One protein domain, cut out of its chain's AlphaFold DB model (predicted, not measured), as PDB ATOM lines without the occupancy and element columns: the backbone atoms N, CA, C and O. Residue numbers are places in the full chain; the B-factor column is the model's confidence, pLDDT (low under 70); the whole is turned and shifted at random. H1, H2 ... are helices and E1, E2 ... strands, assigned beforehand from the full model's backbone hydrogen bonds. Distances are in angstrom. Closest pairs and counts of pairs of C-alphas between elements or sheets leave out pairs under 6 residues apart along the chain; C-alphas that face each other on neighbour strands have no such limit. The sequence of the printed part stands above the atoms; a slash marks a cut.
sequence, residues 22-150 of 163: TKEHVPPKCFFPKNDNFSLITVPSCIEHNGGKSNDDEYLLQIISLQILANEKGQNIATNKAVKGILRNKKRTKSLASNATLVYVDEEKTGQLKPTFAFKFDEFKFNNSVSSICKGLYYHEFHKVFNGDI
ATOM      1  N   THR A  22     257.008 235.769 166.078       94.06
ATOM      2  CA  THR A  22     255.904 235.971 165.143       94.06
ATOM      3  C   THR A  22     254.571 236.016 165.887       94.06
ATOM      4  O   THR A  22     254.497 235.836 167.106       94.06
ATOM      5  N   LYS A  23     253.496 236.307 165.151       91.69
ATOM      6  CA  LYS A  23     252.137 236.370 165.693       91.69
ATOM      7  C   LYS A  23     251.253 235.435 164.916       91.69
ATOM      8  O   LYS A  23     251.242 235.471 163.684       91.69
ATOM      9  N   GLU A  24     250.460 234.695 165.658       92.19
ATOM     10  CA  GLU A  24     249.558 233.717 165.097       92.19
ATOM     11  C   GLU A  24     248.125 234.049 165.474       92.19
ATOM     12  O   GLU A  24     247.850 234.464 166.599       92.19
ATOM     13  N   HIS A  25     247.219 233.908 164.513       92.44
ATOM     14  CA  HIS A  25     245.798 234.124 164.739       92.44
ATOM     15  C   HIS A  25     245.147 232.855 165.281       92.44
ATOM     16  O   HIS A  25     245.381 231.760 164.764       92.44
ATOM     17  N   VAL A  26     244.297 233.029 166.290       92.62
ATOM     18  CA  VAL A  26     243.548 231.946 166.929       92.62
ATOM     19  C   VAL A  26     242.087 232.393 167.071       92.62
ATOM     20  O   VAL A  26     241.820 233.253 167.899       92.62
ATOM     21  N   PRO A  27     241.122 231.877 166.289       91.00
ATOM     22  CA  PRO A  27     241.260 230.895 165.210       91.00
ATOM     23  C   PRO A  27     242.085 231.392 164.003       91.00
ATOM     24  O   PRO A  27     242.320 232.598 163.873       91.00
ATOM     25  N   PRO A  28     242.490 230.491 163.084       89.44
ATOM     26  CA  PRO A  28     243.260 230.831 161.894       89.44
ATOM     27  C   PRO A  28     242.647 231.960 161.072       89.44
ATOM     28  O   PRO A  28     241.446 231.992 160.791       89.44
ATOM     29  N   LYS A  29     243.501 232.864 160.585       85.94
ATOM     30  CA  LYS A  29     243.074 234.033 159.798       85.94
ATOM     31  C   LYS A  29     242.284 233.651 158.543       85.94
ATOM     32  O   LYS A  29     241.446 234.425 158.084       85.94
ATOM     33  N   CYS A  30     242.553 232.476 157.969       81.81
ATOM     34  CA  CYS A  30     241.886 231.995 156.761       81.81
ATOM     35  C   CYS A  30     240.376 231.767 156.952       81.81
ATOM     36  O   CYS A  30     239.650 231.779 155.958       81.81
ATOM     37  N   PHE A  31     239.893 231.647 158.195       80.75
ATOM     38  CA  PHE A  31     238.469 231.487 158.500       80.75
ATOM     39  C   PHE A  31     237.672 232.775 158.272       80.75
ATOM     40  O   PHE A  31     236.457 232.726 158.097       80.75
ATOM     41  N   PHE A  32     238.343 233.929 158.226       77.69
ATOM     42  CA  PHE A  32     237.684 235.230 158.216       77.69
ATOM     43  C   PHE A  32     237.713 235.908 156.827       77.69
ATOM     44  O   PHE A  32     238.649 235.744 156.024       77.69
ATOM     45  N   PRO A  33     236.680 236.698 156.482       71.31
ATOM     46  CA  PRO A  33     236.706 237.662 155.384       71.31
ATOM     47  C   PRO A  33     237.920 238.605 155.417       71.31
ATOM     48  O   PRO A  33     238.506 238.866 156.455       71.31
ATOM     49  N   LYS A  34     238.364 239.069 154.236       69.81
ATOM     50  CA  LYS A  34     239.584 239.901 154.118       69.81
ATOM     51  C   LYS A  34     239.318 241.372 154.461       69.81
ATOM     52  O   LYS A  34     240.267 242.084 154.753       69.81
ATOM     53  N   ASN A  35     238.056 241.788 154.386       65.44
ATOM     54  CA  ASN A  35     237.641 243.187 154.443       65.44
ATOM     55  C   ASN A  35     236.959 243.545 155.769       65.44
ATOM     56  O   ASN A  35     236.510 244.673 155.928       65.44
ATOM     57  N   ASP A  36     236.885 242.595 156.699       61.91
ATOM     58  CA  ASP A  36     236.250 242.809 157.988       61.91
ATOM     59  C   ASP A  36     237.322 243.085 159.044       61.91
ATOM     60  O   ASP A  36     238.283 242.325 159.203       61.91
ATOM     61  N   ASN A  37     237.138 244.177 159.783       60.09
ATOM     62  CA  ASN A  37     238.001 244.579 160.889       60.09
ATOM     63  C   ASN A  37     237.664 243.778 162.154       60.09
ATOM     64  O   ASN A  37     237.241 244.336 163.165       60.09
ATOM     65  N   PHE A  38     237.823 242.456 162.106       70.56
ATOM     66  CA  PHE A  38     237.672 241.636 163.303       70.56
ATOM     67  C   PHE A  38     238.852 241.869 164.253       70.56
ATOM     68  O   PHE A  38     240.018 241.757 163.861       70.56
ATOM     69  N   SER A  39     238.559 242.134 165.525       79.69
ATOM     70  CA  SER A  39     239.549 242.095 166.606       79.69
ATOM     71  C   SER A  39     239.906 240.641 166.927       79.69
ATOM     72  O   SER A  39     239.483 240.090 167.937       79.69
ATOM     73  N   LEU A  40     240.653 240.001 166.026       87.56
ATOM     74  CA  LEU A  40     241.056 238.606 166.179       87.56
ATOM     75  C   LEU A  40     242.069 238.454 167.314       87.56
ATOM     76  O   LEU A  40     243.021 239.236 167.429       87.56
ATOM     77  N   ILE A  41     241.886 237.402 168.108       92.50
ATOM     78  CA  ILE A  41     242.866 236.969 169.099       92.50
ATOM     79  C   ILE A  41     244.169 236.608 168.372       92.50
ATOM     80  O   ILE A  41     244.174 236.017 167.285       92.50
ATOM     81  N   THR A  42     245.286 237.021 168.968       93.88
ATOM     82  CA  THR A  42     246.632 236.726 168.476       93.88
ATOM     83  C   THR A  42     247.512 236.284 169.624       93.88
ATOM     84  O   THR A  42     247.510 236.953 170.656       93.88
ATOM     85  N   VAL A  43     248.315 235.249 169.406       95.88
ATOM     86  CA  VAL A  43     249.289 234.738 170.378       95.88
ATOM     87  C   VAL A  43     250.715 234.765 169.811       95.88
ATOM     88  O   VAL A  43     250.889 234.721 168.587       95.88
ATOM     89  N   PRO A  44     251.740 234.885 170.673       96.56
ATOM     90  CA  PRO A  44     253.143 234.775 170.277       96.56
ATOM     91  C   PRO A  44     253.481 233.356 169.802       96.56
ATOM     92  O   PRO A  44     253.146 232.368 170.453       96.56
ATOM     93  N   SER A  45     254.166 233.252 168.664       95.88
ATOM     94  CA  SER A  45     254.548 231.978 168.044       95.88
ATOM     95  C   SER A  45     255.930 232.086 167.404       95.88
ATOM     96  O   SER A  45     256.308 233.165 166.938       95.88
ATOM     97  N   CYS A  46     256.698 230.997 167.364       95.69
ATOM     98  CA  CYS A  46     257.938 230.979 166.592       95.69
ATOM     99  C   CYS A  46     257.639 230.858 165.087       95.69
ATOM    100  O   CYS A  46     256.520 230.549 164.674       95.69
ATOM    101  N   ILE A  47     258.654 231.091 164.254       93.38
ATOM    102  CA  ILE A  47     258.532 230.998 162.790       93.38
ATOM    103  C   ILE A  47     258.061 229.602 162.349       93.38
ATOM    104  O   ILE A  47     257.244 229.491 161.438       93.38
ATOM    105  N   GLU A  48     258.548 228.552 163.012       93.12
ATOM    106  CA  GLU A  48     258.227 227.159 162.691       93.12
ATOM    107  C   GLU A  48     256.737 226.848 162.883       93.12
ATOM    108  O   GLU A  48     256.091 226.389 161.944       93.12
ATOM    109  N   HIS A  49     256.166 227.160 164.050       93.19
ATOM    110  CA  HIS A  49     254.768 226.829 164.349       93.19
ATOM    111  C   HIS A  49     253.776 227.709 163.582       93.19
ATOM    112  O   HIS A  49     252.771 227.207 163.078       93.19
ATOM    113  N   ASN A  50     254.094 228.990 163.382       90.69
ATOM    114  CA  ASN A  50     253.248 229.873 162.581       90.69
ATOM    115  C   ASN A  50     253.284 229.510 161.085       90.69
ATOM    116  O   ASN A  50     252.256 229.497 160.408       90.69
ATOM    117  N   GLY A  51     254.466 229.189 160.551       82.75
ATOM    118  CA  GLY A  51     254.634 228.822 159.145       82.75
ATOM    119  C   GLY A  51     254.150 227.407 158.816       82.75
ATOM    120  O   GLY A  51     253.566 227.188 157.753       82.75
ATOM    121  N   GLY A  52     254.357 226.456 159.729       86.12
ATOM    122  CA  GLY A  52     254.145 225.024 159.504       86.12
ATOM    123  C   GLY A  52     252.686 224.607 159.331       86.12
ATOM    124  O   GLY A  52     252.413 223.626 158.642       86.12
ATOM    125  N   LYS A  53     251.733 225.367 159.878       86.12
ATOM    126  CA  LYS A  53     250.326 224.941 159.947       86.12
ATOM    127  C   LYS A  53     249.408 225.458 158.840       86.12
ATOM    128  O   LYS A  53     248.237 225.094 158.793       86.12
ATOM    129  N   SER A  54     249.907 226.283 157.917       86.88
ATOM    130  CA  SER A  54     249.057 226.931 156.898       86.88
ATOM    131  C   SER A  54     248.248 225.929 156.059       86.88
ATOM    132  O   SER A  54     247.078 226.166 155.762       86.88
ATOM    133  N   ASN A  55     248.851 224.788 155.704       86.69
ATOM    134  CA  ASN A  55     248.166 223.733 154.953       86.69
ATOM    135  C   ASN A  55     247.058 223.055 155.772       86.69
ATOM    136  O   ASN A  55     246.010 222.714 155.216       86.69
ATOM    137  N   ASP A  56     247.286 222.868 157.070       90.38
ATOM    138  CA  ASP A  56     246.362 222.198 157.981       90.38
ATOM    139  C   ASP A  56     245.178 223.122 158.303       90.38
ATOM    140  O   ASP A  56     244.026 222.681 158.303       90.38
ATOM    141  N   ASP A  57     245.421 224.424 158.482       88.19
ATOM    142  CA  ASP A  57     244.379 225.440 158.676       88.19
ATOM    143  C   ASP A  57     243.452 225.528 157.456       88.19
ATOM    144  O   ASP A  57     242.223 225.591 157.561       88.19
ATOM    145  N   GLU A  58     244.038 225.527 156.259       84.12
ATOM    146  CA  GLU A  58     243.279 225.536 155.012       84.12
ATOM    147  C   GLU A  58     242.514 224.232 154.783       84.12
ATOM    148  O   GLU A  58     241.453 224.253 154.149       84.12
ATOM    149  N   TYR A  59     243.037 223.102 155.264       84.19
ATOM    150  CA  TYR A  59     242.327 221.827 155.267       84.19
ATOM    151  C   TYR A  59     241.136 221.856 156.231       84.19
ATOM    152  O   TYR A  59     240.022 221.506 155.842       84.19
ATOM    153  N   LEU A  60     241.319 222.361 157.453       86.44
ATOM    154  CA  LEU A  60     240.237 222.502 158.427       86.44
ATOM    155  C   LEU A  60     239.112 223.404 157.891       86.44
ATOM    156  O   LEU A  60     237.936 223.039 157.968       86.44
ATOM    157  N   LEU A  61     239.457 224.523 157.245       82.19
ATOM    158  CA  LEU A  61     238.483 225.389 156.572       82.19
ATOM    159  C   LEU A  61     237.684 224.640 155.492       82.19
ATOM    160  O   LEU A  61     236.482 224.876 155.347       82.19
ATOM    161  N   GLN A  62     238.331 223.743 154.737       78.38
ATOM    162  CA  GLN A  62     237.663 222.916 153.727       78.38
ATOM    163  C   GLN A  62     236.605 222.017 154.343       78.38
ATOM    164  O   GLN A  62     235.464 222.023 153.884       78.38
ATOM    165  N   ILE A  63     236.964 221.294 155.400       79.25
ATOM    166  CA  ILE A  63     236.043 220.370 156.061       79.25
ATOM    167  C   ILE A  63     234.858 221.112 156.678       79.25
ATOM    168  O   ILE A  63     233.714 220.726 156.439       79.25
ATOM    169  N   ILE A  64     235.108 222.212 157.395       77.44
ATOM    170  CA  ILE A  64     234.038 223.031 157.987       77.44
ATOM    171  C   ILE A  64     233.103 223.560 156.890       77.44
ATOM    172  O   ILE A  64     231.884 223.486 157.026       77.44
ATOM    173  N   SER A  65     233.653 224.032 155.768       73.81
ATOM    174  CA  SER A  65     232.851 224.554 154.653       73.81
ATOM    175  C   SER A  65     231.948 223.489 154.029       73.81
ATOM    176  O   SER A  65     230.810 223.789 153.679       73.81
ATOM    177  N   LEU A  66     232.431 222.251 153.896       71.06
ATOM    178  CA  LEU A  66     231.652 221.145 153.331       71.06
ATOM    179  C   LEU A  66     230.494 220.728 154.233       71.06
ATOM    180  O   LEU A  66     229.398 220.503 153.734       71.06
ATOM    181  N   GLN A  67     230.713 220.690 155.548       69.00
ATOM    182  CA  GLN A  67     229.645 220.427 156.517       69.00
ATOM    183  C   GLN A  67     228.549 221.498 156.451       69.00
ATOM    184  O   GLN A  67     227.366 221.182 156.525       69.00
ATOM    185  N   ILE A  68     228.927 222.765 156.256       59.75
ATOM    186  CA  ILE A  68     227.957 223.856 156.103       59.75
ATOM    187  C   ILE A  68     227.179 223.725 154.786       59.75
ATOM    188  O   ILE A  68     225.972 223.937 154.784       59.75
ATOM    189  N   LEU A  69     227.842 223.363 153.679       56.62
ATOM    190  CA  LEU A  69     227.174 223.119 152.392       56.62
ATOM    191  C   LEU A  69     226.212 221.927 152.436       56.62
ATOM    192  O   LEU A  69     225.222 221.933 151.711       56.62
ATOM    193  N   ALA A  70     226.498 220.927 153.271       56.19
ATOM    194  CA  ALA A  70     225.627 219.776 153.476       56.19
ATOM    195  C   ALA A  70     224.358 220.113 154.283       56.19
ATOM    196  O   ALA A  70     223.431 219.316 154.296       56.19
ATOM    197  N   ASN A  71     224.284 221.279 154.937       55.81
ATOM    198  CA  ASN A  71     223.136 221.672 155.751       55.81
ATOM    199  C   ASN A  71     222.325 222.781 155.058       55.81
ATOM    200  O   ASN A  71     222.824 223.894 154.870       55.81
ATOM    201  N   GLU A  72     221.051 222.522 154.735       52.38
ATOM    202  CA  GLU A  72     220.149 223.501 154.092       52.38
ATOM    203  C   GLU A  72     220.066 224.840 154.854       52.38
ATOM    204  O   GLU A  72     219.858 225.894 154.251       52.38
ATOM    205  N   LYS A  73     220.299 224.838 156.176       50.50
ATOM    206  CA  LYS A  73     220.221 226.034 157.040       50.50
ATOM    207  C   LYS A  73     221.497 226.894 157.072       50.50
ATOM    208  O   LYS A  73     221.473 227.987 157.634       50.50
ATOM    209  N   GLY A  74     222.612 226.442 156.491       47.53
ATOM    210  CA  GLY A  74     223.940 227.067 156.629       47.53
ATOM    211  C   GLY A  74     224.313 228.140 155.594       47.53
ATOM    212  O   GLY A  74     225.437 228.649 155.603       47.53
ATOM    213  N   GLN A  75     223.416 228.480 154.664       48.16
ATOM    214  CA  GLN A  75     223.823 229.114 153.405       48.16
ATOM    215  C   GLN A  75     224.200 230.603 153.467       48.16
ATOM    216  O   GLN A  75     224.873 231.069 152.549       48.16
ATOM    217  N   ASN A  76     223.811 231.383 154.481       51.41
ATOM    218  CA  ASN A  76     223.571 232.792 154.148       51.41
ATOM    219  C   ASN A  76     224.707 233.826 154.255       51.41
ATOM    220  O   ASN A  76     224.659 234.740 153.442       51.41
ATOM    221  N   ILE A  77     225.716 233.803 155.146       45.41
ATOM    222  CA  ILE A  77     226.550 235.041 155.282       45.41
ATOM    223  C   ILE A  77     228.082 234.853 155.403       45.41
ATOM    224  O   ILE A  77     228.819 235.665 154.849       45.41
ATOM    225  N   ALA A  78     228.618 233.772 155.981       44.06
ATOM    226  CA  ALA A  78     230.084 233.608 156.133       44.06
ATOM    227  C   ALA A  78     230.735 232.648 155.106       44.06
ATOM    228  O   ALA A  78     231.923 232.743 154.785       44.06
ATOM    229  N   THR A  79     229.942 231.739 154.542       53.47
ATOM    230  CA  THR A  79     230.380 230.509 153.859       53.47
ATOM    231  C   THR A  79     230.896 230.739 152.434       53.47
ATOM    232  O   THR A  79     231.780 230.031 151.949       53.47
ATOM    233  N   ASN A  80     230.405 231.780 151.757       57.28
ATOM    234  CA  ASN A  80     230.678 232.013 150.338       57.28
ATOM    235  C   ASN A  80     232.162 232.242 150.021       57.28
ATOM    236  O   ASN A  80     232.632 231.823 148.968       57.28
ATOM    237  N   LYS A  81     232.931 232.893 150.902       60.22
ATOM    238  CA  LYS A  81     234.357 233.156 150.647       60.22
ATOM    239  C   LYS A  81     235.214 231.903 150.834       60.22
ATOM    240  O   LYS A  81     236.098 231.660 150.014       60.22
ATOM    241  N   ALA A  82     234.946 231.124 151.882       59.44
ATOM    242  CA  ALA A  82     235.643 229.872 152.147       59.44
ATOM    243  C   ALA A  82     235.382 228.867 151.014       59.44
ATOM    244  O   ALA A  82     236.324 228.398 150.377       59.44
ATOM    245  N   VAL A  83     234.113 228.684 150.640       64.31
ATOM    246  CA  VAL A  83     233.699 227.824 149.519       64.31
ATOM    247  C   VAL A  83     234.287 228.306 148.189       64.31
ATOM    248  O   VAL A  83     234.906 227.518 147.478       64.31
ATOM    249  N   LYS A  84     234.205 229.606 147.861       65.50
ATOM    250  CA  LYS A  84     234.833 230.159 146.641       65.50
ATOM    251  C   LYS A  84     236.351 229.975 146.631       65.50
ATOM    252  O   LYS A  84     236.925 229.718 145.575       65.50
ATOM    253  N   GLY A  85     237.013 230.110 147.780       64.62
ATOM    254  CA  GLY A  85     238.456 229.910 147.917       64.62
ATOM    255  C   GLY A  85     238.878 228.477 147.596       64.62
ATOM    256  O   GLY A  85     239.861 228.273 146.881       64.62
ATOM    257  N   ILE A  86     238.092 227.506 148.059       63.06
ATOM    258  CA  ILE A  86     238.282 226.078 147.783       63.06
ATOM    259  C   ILE A  86     238.039 225.793 146.305       63.06
ATOM    260  O   ILE A  86     238.930 225.275 145.637       63.06
ATOM    261  N   LEU A  87     236.886 226.217 145.775       63.25
ATOM    262  CA  LEU A  87     236.497 225.982 144.382       63.25
ATOM    263  C   LEU A  87     237.481 226.603 143.378       63.25
ATOM    264  O   LEU A  87     237.707 226.038 142.308       63.25
ATOM    265  N   ARG A  88     238.109 227.735 143.723       67.50
ATOM    266  CA  ARG A  88     239.112 228.395 142.872       67.50
ATOM    267  C   ARG A  88     240.429 227.620 142.795       67.50
ATOM    268  O   ARG A  88     241.158 227.757 141.812       67.50
ATOM    269  N   ASN A  89     240.759 226.810 143.800       70.81
ATOM    270  CA  ASN A  89     241.976 226.008 143.788       70.81
ATOM    271  C   ASN A  89     241.709 224.638 143.150       70.81
ATOM    272  O   ASN A  89     241.362 223.673 143.829       70.81
ATOM    273  N   LYS A  90     241.954 224.538 141.837       66.50
ATOM    274  CA  LYS A  90     241.731 223.315 141.045       66.50
ATOM    275  C   LYS A  90     242.372 222.055 141.645       66.50
ATOM    276  O   LYS A  90     241.792 220.980 141.528       66.50
ATOM    277  N   LYS A  91     243.536 222.165 142.303       71.75
ATOM    278  CA  LYS A  91     244.205 221.019 142.951       71.75
ATOM    279  C   LYS A  91     243.413 220.524 144.165       71.75
ATOM    280  O   LYS A  91     243.261 219.318 144.335       71.75
ATOM    281  N   ARG A  92     242.873 221.446 144.968       65.94
ATOM    282  CA  ARG A  92     242.044 221.128 146.142       65.94
ATOM    283  C   ARG A  92     240.688 220.578 145.729       65.94
ATOM    284  O   ARG A  92     240.304 219.527 146.221       65.94
ATOM    285  N   THR A  93     240.034 221.199 144.748       68.88
ATOM    286  CA  THR A  93     238.778 220.687 144.181       68.88
ATOM    287  C   THR A  93     238.954 219.277 143.617       68.88
ATOM    288  O   THR A  93     238.132 218.407 143.882       68.88
ATOM    289  N   LYS A  94     240.056 219.013 142.896       71.50
ATOM    290  CA  LYS A  94     240.361 217.678 142.360       71.50
ATOM    291  C   LYS A  94     240.609 216.651 143.466       71.50
ATOM    292  O   LYS A  94     240.075 215.555 143.377       71.50
ATOM    293  N   SER A  95     241.382 217.009 144.494       72.75
ATOM    294  CA  SER A  95     241.642 216.130 145.643       72.75
ATOM    295  C   SER A  95     240.377 215.821 146.441       72.75
ATOM    296  O   SER A  95     240.235 214.727 146.976       72.75
ATOM    297  N   LEU A  96     239.473 216.792 146.548       69.69
ATOM    298  CA  LEU A  96     238.204 216.613 147.230       69.69
ATOM    299  C   LEU A  96     237.280 215.693 146.427       69.69
ATOM    300  O   LEU A  96     236.754 214.731 146.973       69.69
ATOM    301  N   ALA A  97     237.144 215.947 145.123       71.69
ATOM    302  CA  ALA A  97     236.348 215.120 144.224       71.69
ATOM    303  C   ALA A  97     236.871 213.676 144.142       71.69
ATOM    304  O   ALA A  97     236.073 212.747 144.111       71.69
ATOM    305  N   SER A  98     238.193 213.463 144.163       77.62
ATOM    306  CA  SER A  98     238.774 212.112 144.148       77.62
ATOM    307  C   SER A  98     238.544 211.324 145.438       77.62
ATOM    308  O   SER A  98     238.637 210.103 145.417       77.62
ATOM    309  N   ASN A  99     238.264 212.008 146.551       74.69
ATOM    310  CA  ASN A  99     237.973 211.393 147.848       74.69
ATOM    311  C   ASN A  99     236.466 211.325 148.147       74.69
ATOM    312  O   ASN A  99     236.092 210.913 149.246       74.69
ATOM    313  N   ALA A 100     235.619 211.755 147.206       78.06
ATOM    314  CA  ALA A 100     234.172 211.775 147.349       78.06
ATOM    315  C   ALA A 100     233.580 210.402 147.014       78.06
ATOM    316  O   ALA A 100     233.847 209.838 145.955       78.06
ATOM    317  N   THR A 101     232.734 209.884 147.897       81.44
ATOM    318  CA  THR A 101     231.947 208.668 147.676       81.44
ATOM    319  C   THR A 101     230.472 209.030 147.742       81.44
ATOM    320  O   THR A 101     230.035 209.619 148.728       81.44
ATOM    321  N   LEU A 102     229.705 208.696 146.700       80.88
ATOM    322  CA  LEU A 102     228.249 208.830 146.737       80.88
ATOM    323  C   LEU A 102     227.695 207.845 147.770       80.88
ATOM    324  O   LEU A 102     227.931 206.641 147.672       80.88
ATOM    325  N   VAL A 103     226.968 208.361 148.751       82.62
ATOM    326  CA  VAL A 103     226.299 207.581 149.793       82.62
ATOM    327  C   VAL A 103     224.844 208.017 149.896       82.62
ATOM    328  O   VAL A 103     224.473 209.106 149.464       82.62
ATOM    329  N   TYR A 104     224.015 207.160 150.473       83.06
ATOM    330  CA  TYR A 104     222.608 207.439 150.722       83.06
ATOM    331  C   TYR A 104     222.395 207.496 152.229       83.06
ATOM    332  O   TYR A 104     222.751 206.551 152.931       83.06
ATOM    333  N   VAL A 105     221.854 208.607 152.720       80.31
ATOM    334  CA  VAL A 105     221.655 208.851 154.153       80.31
ATOM    335  C   VAL A 105     220.199 209.185 154.442       80.31
ATOM    336  O   VAL A 105     219.535 209.854 153.653       80.31
ATOM    337  N   ASP A 106     219.714 208.708 155.583       80.81
ATOM    338  CA  ASP A 106     218.430 209.100 156.161       80.81
ATOM    339  C   ASP A 106     218.699 210.081 157.312       80.81
ATOM    340  O   ASP A 106     218.854 209.690 158.470       80.81
ATOM    341  N   GLU A 107     218.855 211.362 156.971       71.62
ATOM    342  CA  GLU A 107     219.209 212.413 157.937       71.62
ATOM    343  C   GLU A 107     218.102 212.668 158.967       71.62
ATOM    344  O   GLU A 107     218.380 213.001 160.120       71.62
ATOM    345  N   GLU A 108     216.845 212.496 158.558       78.81
ATOM    346  CA  GLU A 108     215.661 212.812 159.362       78.81
ATOM    347  C   GLU A 108     215.114 211.589 160.115       78.81
ATOM    348  O   GLU A 108     214.194 211.730 160.922       78.81
ATOM    349  N   LYS A 109     215.698 210.401 159.898       78.00
ATOM    350  CA  LYS A 109     215.232 209.110 160.433       78.00
ATOM    351  C   LYS A 109     213.794 208.783 160.020       78.00
ATOM    352  O   LYS A 109     213.020 208.243 160.810       78.00
ATOM    353  N   THR A 110     213.423 209.143 158.794       84.31
ATOM    354  CA  THR A 110     212.073 208.949 158.234       84.31
ATOM    355  C   THR A 110     211.973 207.711 157.341       84.31
ATOM    356  O   THR A 110     210.898 207.399 156.832       84.31
ATOM    357  N   GLY A 111     213.082 206.999 157.133       84.25
ATOM    358  CA  GLY A 111     213.235 205.924 156.157       84.25
ATOM    359  C   GLY A 111     213.522 206.423 154.738       84.25
ATOM    360  O   GLY A 111     213.720 205.609 153.835       84.25
ATOM    361  N   GLN A 112     213.555 207.742 154.509       86.00
ATOM    362  CA  GLN A 112     213.792 208.313 153.188       86.00
ATOM    363  C   GLN A 112     215.283 208.576 152.956       86.00
ATOM    364  O   GLN A 112     215.868 209.517 153.487       86.00
ATOM    365  N   LEU A 113     215.884 207.767 152.087       85.38
ATOM    366  CA  LEU A 113     217.277 207.923 151.688       85.38
ATOM    367  C   LEU A 113     217.458 209.079 150.696       85.38
ATOM    368  O   LEU A 113     216.873 209.076 149.610       85.38
ATOM    369  N   LYS A 114     218.329 210.030 151.036       80.31
ATOM    370  CA  LYS A 114     218.764 211.124 150.156       80.31
ATOM    371  C   LYS A 114     220.229 210.907 149.739       80.31
ATOM    372  O   LYS A 114     221.044 210.506 150.576       80.31
ATOM    373  N   PRO A 115     220.589 211.126 148.462       79.44
ATOM    374  CA  PRO A 115     221.974 211.014 148.015       79.44
ATOM    375  C   PRO A 115     222.822 212.171 148.558       79.44
ATOM    376  O   PRO A 115     222.424 213.331 148.479       79.44
ATOM    377  N   THR A 116     224.018 211.864 149.051       75.62
ATOM    378  CA  THR A 116     225.024 212.841 149.493       75.62
ATOM    379  C   THR A 116     226.441 212.328 149.215       75.62
ATOM    380  O   THR A 116     226.631 211.193 148.778       75.62
ATOM    381  N   PHE A 117     227.457 213.154 149.458       76.31
ATOM    382  CA  PHE A 117     228.859 212.763 149.318       76.31
ATOM    383  C   PHE A 117     229.523 212.587 150.684       76.31
ATOM    384  O   PHE A 117     229.602 213.523 151.477       76.31
ATOM    385  N   ALA A 118     230.063 211.395 150.927       77.00
ATOM    386  CA  ALA A 118     230.998 211.140 152.014       77.00
ATOM    387  C   ALA A 118     232.432 211.422 151.548       77.00
ATOM    388  O   ALA A 118     232.785 211.147 150.401       77.00
ATOM    389  N   PHE A 119     233.274 211.928 152.447       76.88
ATOM    390  CA  PHE A 119     234.674 212.225 152.156       76.88
ATOM    391  C   PHE A 119     235.580 211.518 153.154       76.88
ATOM    392  O   PHE A 119     235.318 211.542 154.358       76.88
ATOM    393  N   LYS A 120     236.679 210.930 152.667       76.06
ATOM    394  CA  LYS A 120     237.735 210.447 153.561       76.06
ATOM    395  C   LYS A 120     238.441 211.638 154.206       76.06
ATOM    396  O   LYS A 120     238.928 212.541 153.523       76.06
ATOM    397  N   PHE A 121     238.491 211.607 155.525       77.56
ATOM    398  CA  PHE A 121     239.012 212.671 156.360       77.56
ATOM    399  C   PHE A 121     240.483 212.425 156.727       77.56
ATOM    400  O   PHE A 121     240.892 211.290 156.966       77.56
ATOM    401  N   ASP A 122     241.284 213.489 156.725       85.25
ATOM    402  CA  ASP A 122     242.674 213.520 157.177       85.25
ATOM    403  C   ASP A 122     242.665 213.962 158.645       85.25
ATOM    404  O   ASP A 122     242.694 215.154 158.964       85.25
ATOM    405  N   GLU A 123     242.535 212.971 159.531       85.31
ATOM    406  CA  GLU A 123     242.436 213.176 160.980       85.31
ATOM    407  C   GLU A 123     243.647 213.914 161.542       85.31
ATOM    408  O   GLU A 123     243.491 214.742 162.432       85.31
ATOM    409  N   PHE A 124     244.840 213.669 160.993       88.94
ATOM    410  CA  PHE A 124     246.070 214.298 161.463       88.94
ATOM    411  C   PHE A 124     246.017 215.816 161.283       88.94
ATOM    412  O   PHE A 124     246.177 216.558 162.250       88.94
ATOM    413  N   LYS A 125     245.708 216.289 160.070       89.56
ATOM    414  CA  LYS A 125     245.625 217.735 159.799       89.56
ATOM    415  C   LYS A 125     244.505 218.408 160.569       89.56
ATOM    416  O   LYS A 125     244.654 219.535 161.031       89.56
ATOM    417  N   PHE A 126     243.366 217.733 160.693       89.25
ATOM    418  CA  PHE A 126     242.264 218.266 161.479       89.25
ATOM    419  C   PHE A 126     242.641 218.398 162.954       89.25
ATOM    420  O   PHE A 126     242.464 219.473 163.529       89.25
ATOM    421  N   ASN A 127     243.180 217.331 163.547       90.50
ATOM    422  CA  ASN A 127     243.540 217.307 164.955       90.50
ATOM    423  C   ASN A 127     244.645 218.315 165.260       90.50
ATOM    424  O   ASN A 127     244.527 219.027 166.251       90.50
ATOM    425  N   ASN A 128     245.653 218.454 164.394       92.38
ATOM    426  CA  ASN A 128     246.694 219.472 164.545       92.38
ATOM    427  C   ASN A 128     246.106 220.885 164.566       92.38
ATOM    428  O   ASN A 128     246.351 221.634 165.508       92.38
ATOM    429  N   SER A 129     245.276 221.239 163.581       92.75
ATOM    430  CA  SER A 129     244.671 222.574 163.519       92.75
ATOM    431  C   SER A 129     243.777 222.872 164.721       92.75
ATOM    432  O   SER A 129     243.852 223.959 165.294       92.75
ATOM    433  N   VAL A 130     242.934 221.918 165.130       92.81
ATOM    434  CA  VAL A 130     242.059 222.075 166.304       92.81
ATOM    435  C   VAL A 130     242.888 222.166 167.589       92.81
ATOM    436  O   VAL A 130     242.629 223.041 168.411       92.81
ATOM    437  N   SER A 131     243.918 221.332 167.735       94.69
ATOM    438  CA  SER A 131     244.853 221.344 168.865       94.69
ATOM    439  C   SER A 131     245.550 222.699 169.002       94.69
ATOM    440  O   SER A 131     245.480 223.314 170.065       94.69
ATOM    441  N   SER A 132     246.110 223.238 167.915       94.88
ATOM    442  CA  SER A 132     246.731 224.568 167.916       94.88
ATOM    443  C   SER A 132     245.738 225.682 168.262       94.88
ATOM    444  O   SER A 132     246.092 226.628 168.965       94.88
ATOM    445  N   ILE A 133     244.471 225.576 167.840       95.44
ATOM    446  CA  ILE A 133     243.426 226.518 168.276       95.44
ATOM    447  C   ILE A 133     243.213 226.420 169.790       95.44
ATOM    448  O   ILE A 133     243.223 227.445 170.472       95.44
ATOM    449  N   CYS A 134     243.051 225.210 170.328       96.38
ATOM    450  CA  CYS A 134     242.860 224.980 171.760       96.38
ATOM    451  C   CYS A 134     244.038 225.511 172.586       96.38
ATOM    452  O   CYS A 134     243.823 226.263 173.537       96.38
ATOM    453  N   LYS A 135     245.276 225.185 172.202       97.00
ATOM    454  CA  LYS A 135     246.495 225.661 172.875       97.00
ATOM    455  C   LYS A 135     246.635 227.175 172.796       97.00
ATOM    456  O   LYS A 135     246.975 227.809 173.789       97.00
ATOM    457  N   GLY A 136     246.331 227.764 171.643       96.31
ATOM    458  CA  GLY A 136     246.355 229.210 171.459       96.31
ATOM    459  C   GLY A 136     245.342 229.933 172.350       96.31
ATOM    460  O   GLY A 136     245.690 230.918 172.998       96.31
ATOM    461  N   LEU A 137     244.108 229.427 172.444       96.62
ATOM    462  CA  LEU A 137     243.089 229.975 173.348       96.62
ATOM    463  C   LEU A 137     243.496 229.809 174.814       96.62
ATOM    464  O   LEU A 137     243.383 230.755 175.590       96.62
ATOM    465  N   TYR A 138     244.026 228.640 175.179       97.31
ATOM    466  CA  TYR A 138     244.537 228.383 176.522       97.31
ATOM    467  C   TYR A 138     245.669 229.351 176.889       97.31
ATOM    468  O   TYR A 138     245.654 229.953 177.959       97.31
ATOM    469  N   TYR A 139     246.630 229.561 175.989       97.44
ATOM    470  CA  TYR A 139     247.733 230.489 176.218       97.44
ATOM    471  C   TYR A 139     247.253 231.936 176.342       97.44
ATOM    472  O   TYR A 139     247.731 232.667 177.205       97.44
ATOM    473  N   HIS A 140     246.302 232.350 175.504       96.06
ATOM    474  CA  HIS A 140     245.705 233.680 175.584       96.06
ATOM    475  C   HIS A 140     245.010 233.922 176.931       96.06
ATOM    476  O   HIS A 140     245.146 235.003 177.485       96.06
ATOM    477  N   GLU A 141     244.294 232.927 177.459       95.88
ATOM    478  CA  GLU A 141     243.532 233.059 178.708       95.88
ATOM    479  C   GLU A 141     244.409 232.925 179.963       95.88
ATOM    480  O   GLU A 141     244.281 233.688 180.916       95.88
ATOM    481  N   PHE A 142     245.316 231.945 179.976       95.81
ATOM    482  CA  PHE A 142     246.056 231.556 181.181       95.81
ATOM    483  C   PHE A 142     247.518 232.000 181.183       95.81
ATOM    484  O   PHE A 142     248.209 231.800 182.184       95.81
ATOM    485  N   HIS A 143     248.009 232.557 180.070       95.44
ATOM    486  CA  HIS A 143     249.408 232.954 179.862       95.44
ATOM    487  C   HIS A 143     250.402 231.810 180.122       95.44
ATOM    488  O   HIS A 143     251.532 232.024 180.564       95.44
ATOM    489  N   LYS A 144     249.956 230.574 179.880       96.06
ATOM    490  CA  LYS A 144     250.701 229.336 180.118       96.06
ATOM    491  C   LYS A 144     250.658 228.466 178.876       96.06
ATOM    492  O   LYS A 144     249.630 228.365 178.215       96.06
ATOM    493  N   VAL A 145     251.778 227.816 178.591       97.50
ATOM    494  CA  VAL A 145     251.869 226.804 177.537       97.50
ATOM    495  C   VAL A 145     251.116 225.565 178.004       97.50
ATOM    496  O   VAL A 145     251.310 225.103 179.133       97.50
ATOM    497  N   PHE A 146     250.241 225.041 177.152       97.50
ATOM    498  CA  PHE A 146     249.525 223.810 177.445       97.50
ATOM    499  C   PHE A 146     250.397 222.603 177.085       97.50
ATOM    500  O   PHE A 146     250.662 222.357 175.911       97.50
ATOM    501  N   ASN A 147     250.810 221.846 178.104       93.88
ATOM    502  CA  ASN A 147     251.651 220.649 177.966       93.88
ATOM    503  C   ASN A 147     250.886 219.340 178.231       93.88
ATOM    504  O   ASN A 147     251.508 218.292 178.380       93.88
ATOM    505  N   GLY A 148     249.561 219.409 178.383       93.06
ATOM    506  CA  GLY A 148     248.723 218.228 178.568       93.06
ATOM    507  C   GLY A 148     248.333 217.575 177.245       93.06
ATOM    508  O   GLY A 148     248.652 218.076 176.163       93.06
ATOM    509  N   ASP A 149     247.570 216.494 177.348       92.75
ATOM    510  CA  ASP A 149     246.976 215.820 176.199       92.75
ATOM    511  C   ASP A 149     245.683 216.516 175.756       92.75
ATOM    512  O   ASP A 149     244.912 217.028 176.572       92.75
ATOM    513  N   ILE A 150     245.449 216.543 174.442       93.06
ATOM    514  CA  ILE A 150     244.222 217.075 173.840       93.06
ATOM    515  C   ILE A 150     243.496 215.926 173.158       93.06
ATOM    516  O   ILE A 150     243.979 215.365 172.175       93.06
TER     517      ILE A 150
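This is residues 22 to 150 of the 163 residues of an uncharacterized protein of Psychrobacter pacificensis (UniProt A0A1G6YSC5). Helix H2 bridges two loosely joined parts: at one end the small hairpin E1 E2 packs with H1 and H5, and the first part of H5 meets the first part of H2 at a corner, about perpendicular to it; toward the other end H3 packs on H2, H4 turns off from H3, and the hairpin E3 E4 lies far out along the longest axis. The printed part has 129 residues with five named helices and four named strands, in the order E1 E2 H1 H2 H3 H4 E3 E4 H5. The class is mixed, helices and strands, and each of the two sheets is an antiparallel pair. The whole is only just loose, close to compact, with a radius of gyration of the C-alphas of 17.1 A and spans of 51 by 35 by 27 A.

E3, residues 100 to 105, and E4, residues 114 to 119, form an antiparallel hairpin, with N 103 and O 116 2.9 A apart and N 116 and O 103 2.8 A apart, within hydrogen-bond range. H4, residues 90 to 98, has one pair of C-alphas within 8 A of E4, those of Leu 96 and Phe 119, 7.5 A apart. H3, residues 79 to 88, and H4 only just touch, with 3 pairs of C-alphas within 8 A, and touch only at the corner; the closest C-alphas are those of Leu 87 and Thr 93, 5.8 A apart. H2, residues 54 to 69, touches H3 with residues 61 to 68 alone, at a steep tilt of 61 degrees, opposite ways; the closest C-alphas are those of Ser 65 and Val 83, 6.1 A apart. H5, residues 123 to 142, touches H2 with residues 125 to 129 alone, about perpendicular at 78 degrees; the closest C-alphas are those of Asp 56 and Lys 125, 4.9 A apart. E1, residues 22 to 25, and E2, residues 42 to 45, form the other antiparallel hairpin, with N 24 and O 43 3.0 A apart, within hydrogen-bond range. The closest C-alphas of E2 and H5 are those of Val 43 and Gly 136, 6.4 A apart. H1, residues 47 to 52, comes closest to E1 at the C-alphas of Asn 50 and Glu 24, 5.9 A apart. H3 and H5 are apart. In H1, H2, H3, H4 and H5 every O i to N i+4 pair is within hydrogen-bond range.

E1 begins at C-alpha 22 (255.904, 235.971, 165.143). H2 is 22.7 A long and begins at C-alpha 54 (249.057, 226.931, 156.898). E4 is 16.1 A long and E3 14.5 A. H5, 27.6 A long, ends at C-alpha 142 (246.056, 231.556, 181.181).

The two C-alphas farthest apart, those of Thr 22 and Gly 111, are 53.0 A apart. The printed part has no cut. The link from E1 to E2 is long, with 16 residues. The mean pLDDT of the printed part is 79.9, and 30 residues are under 70, among them residues 34 to 37 and 67 to 88.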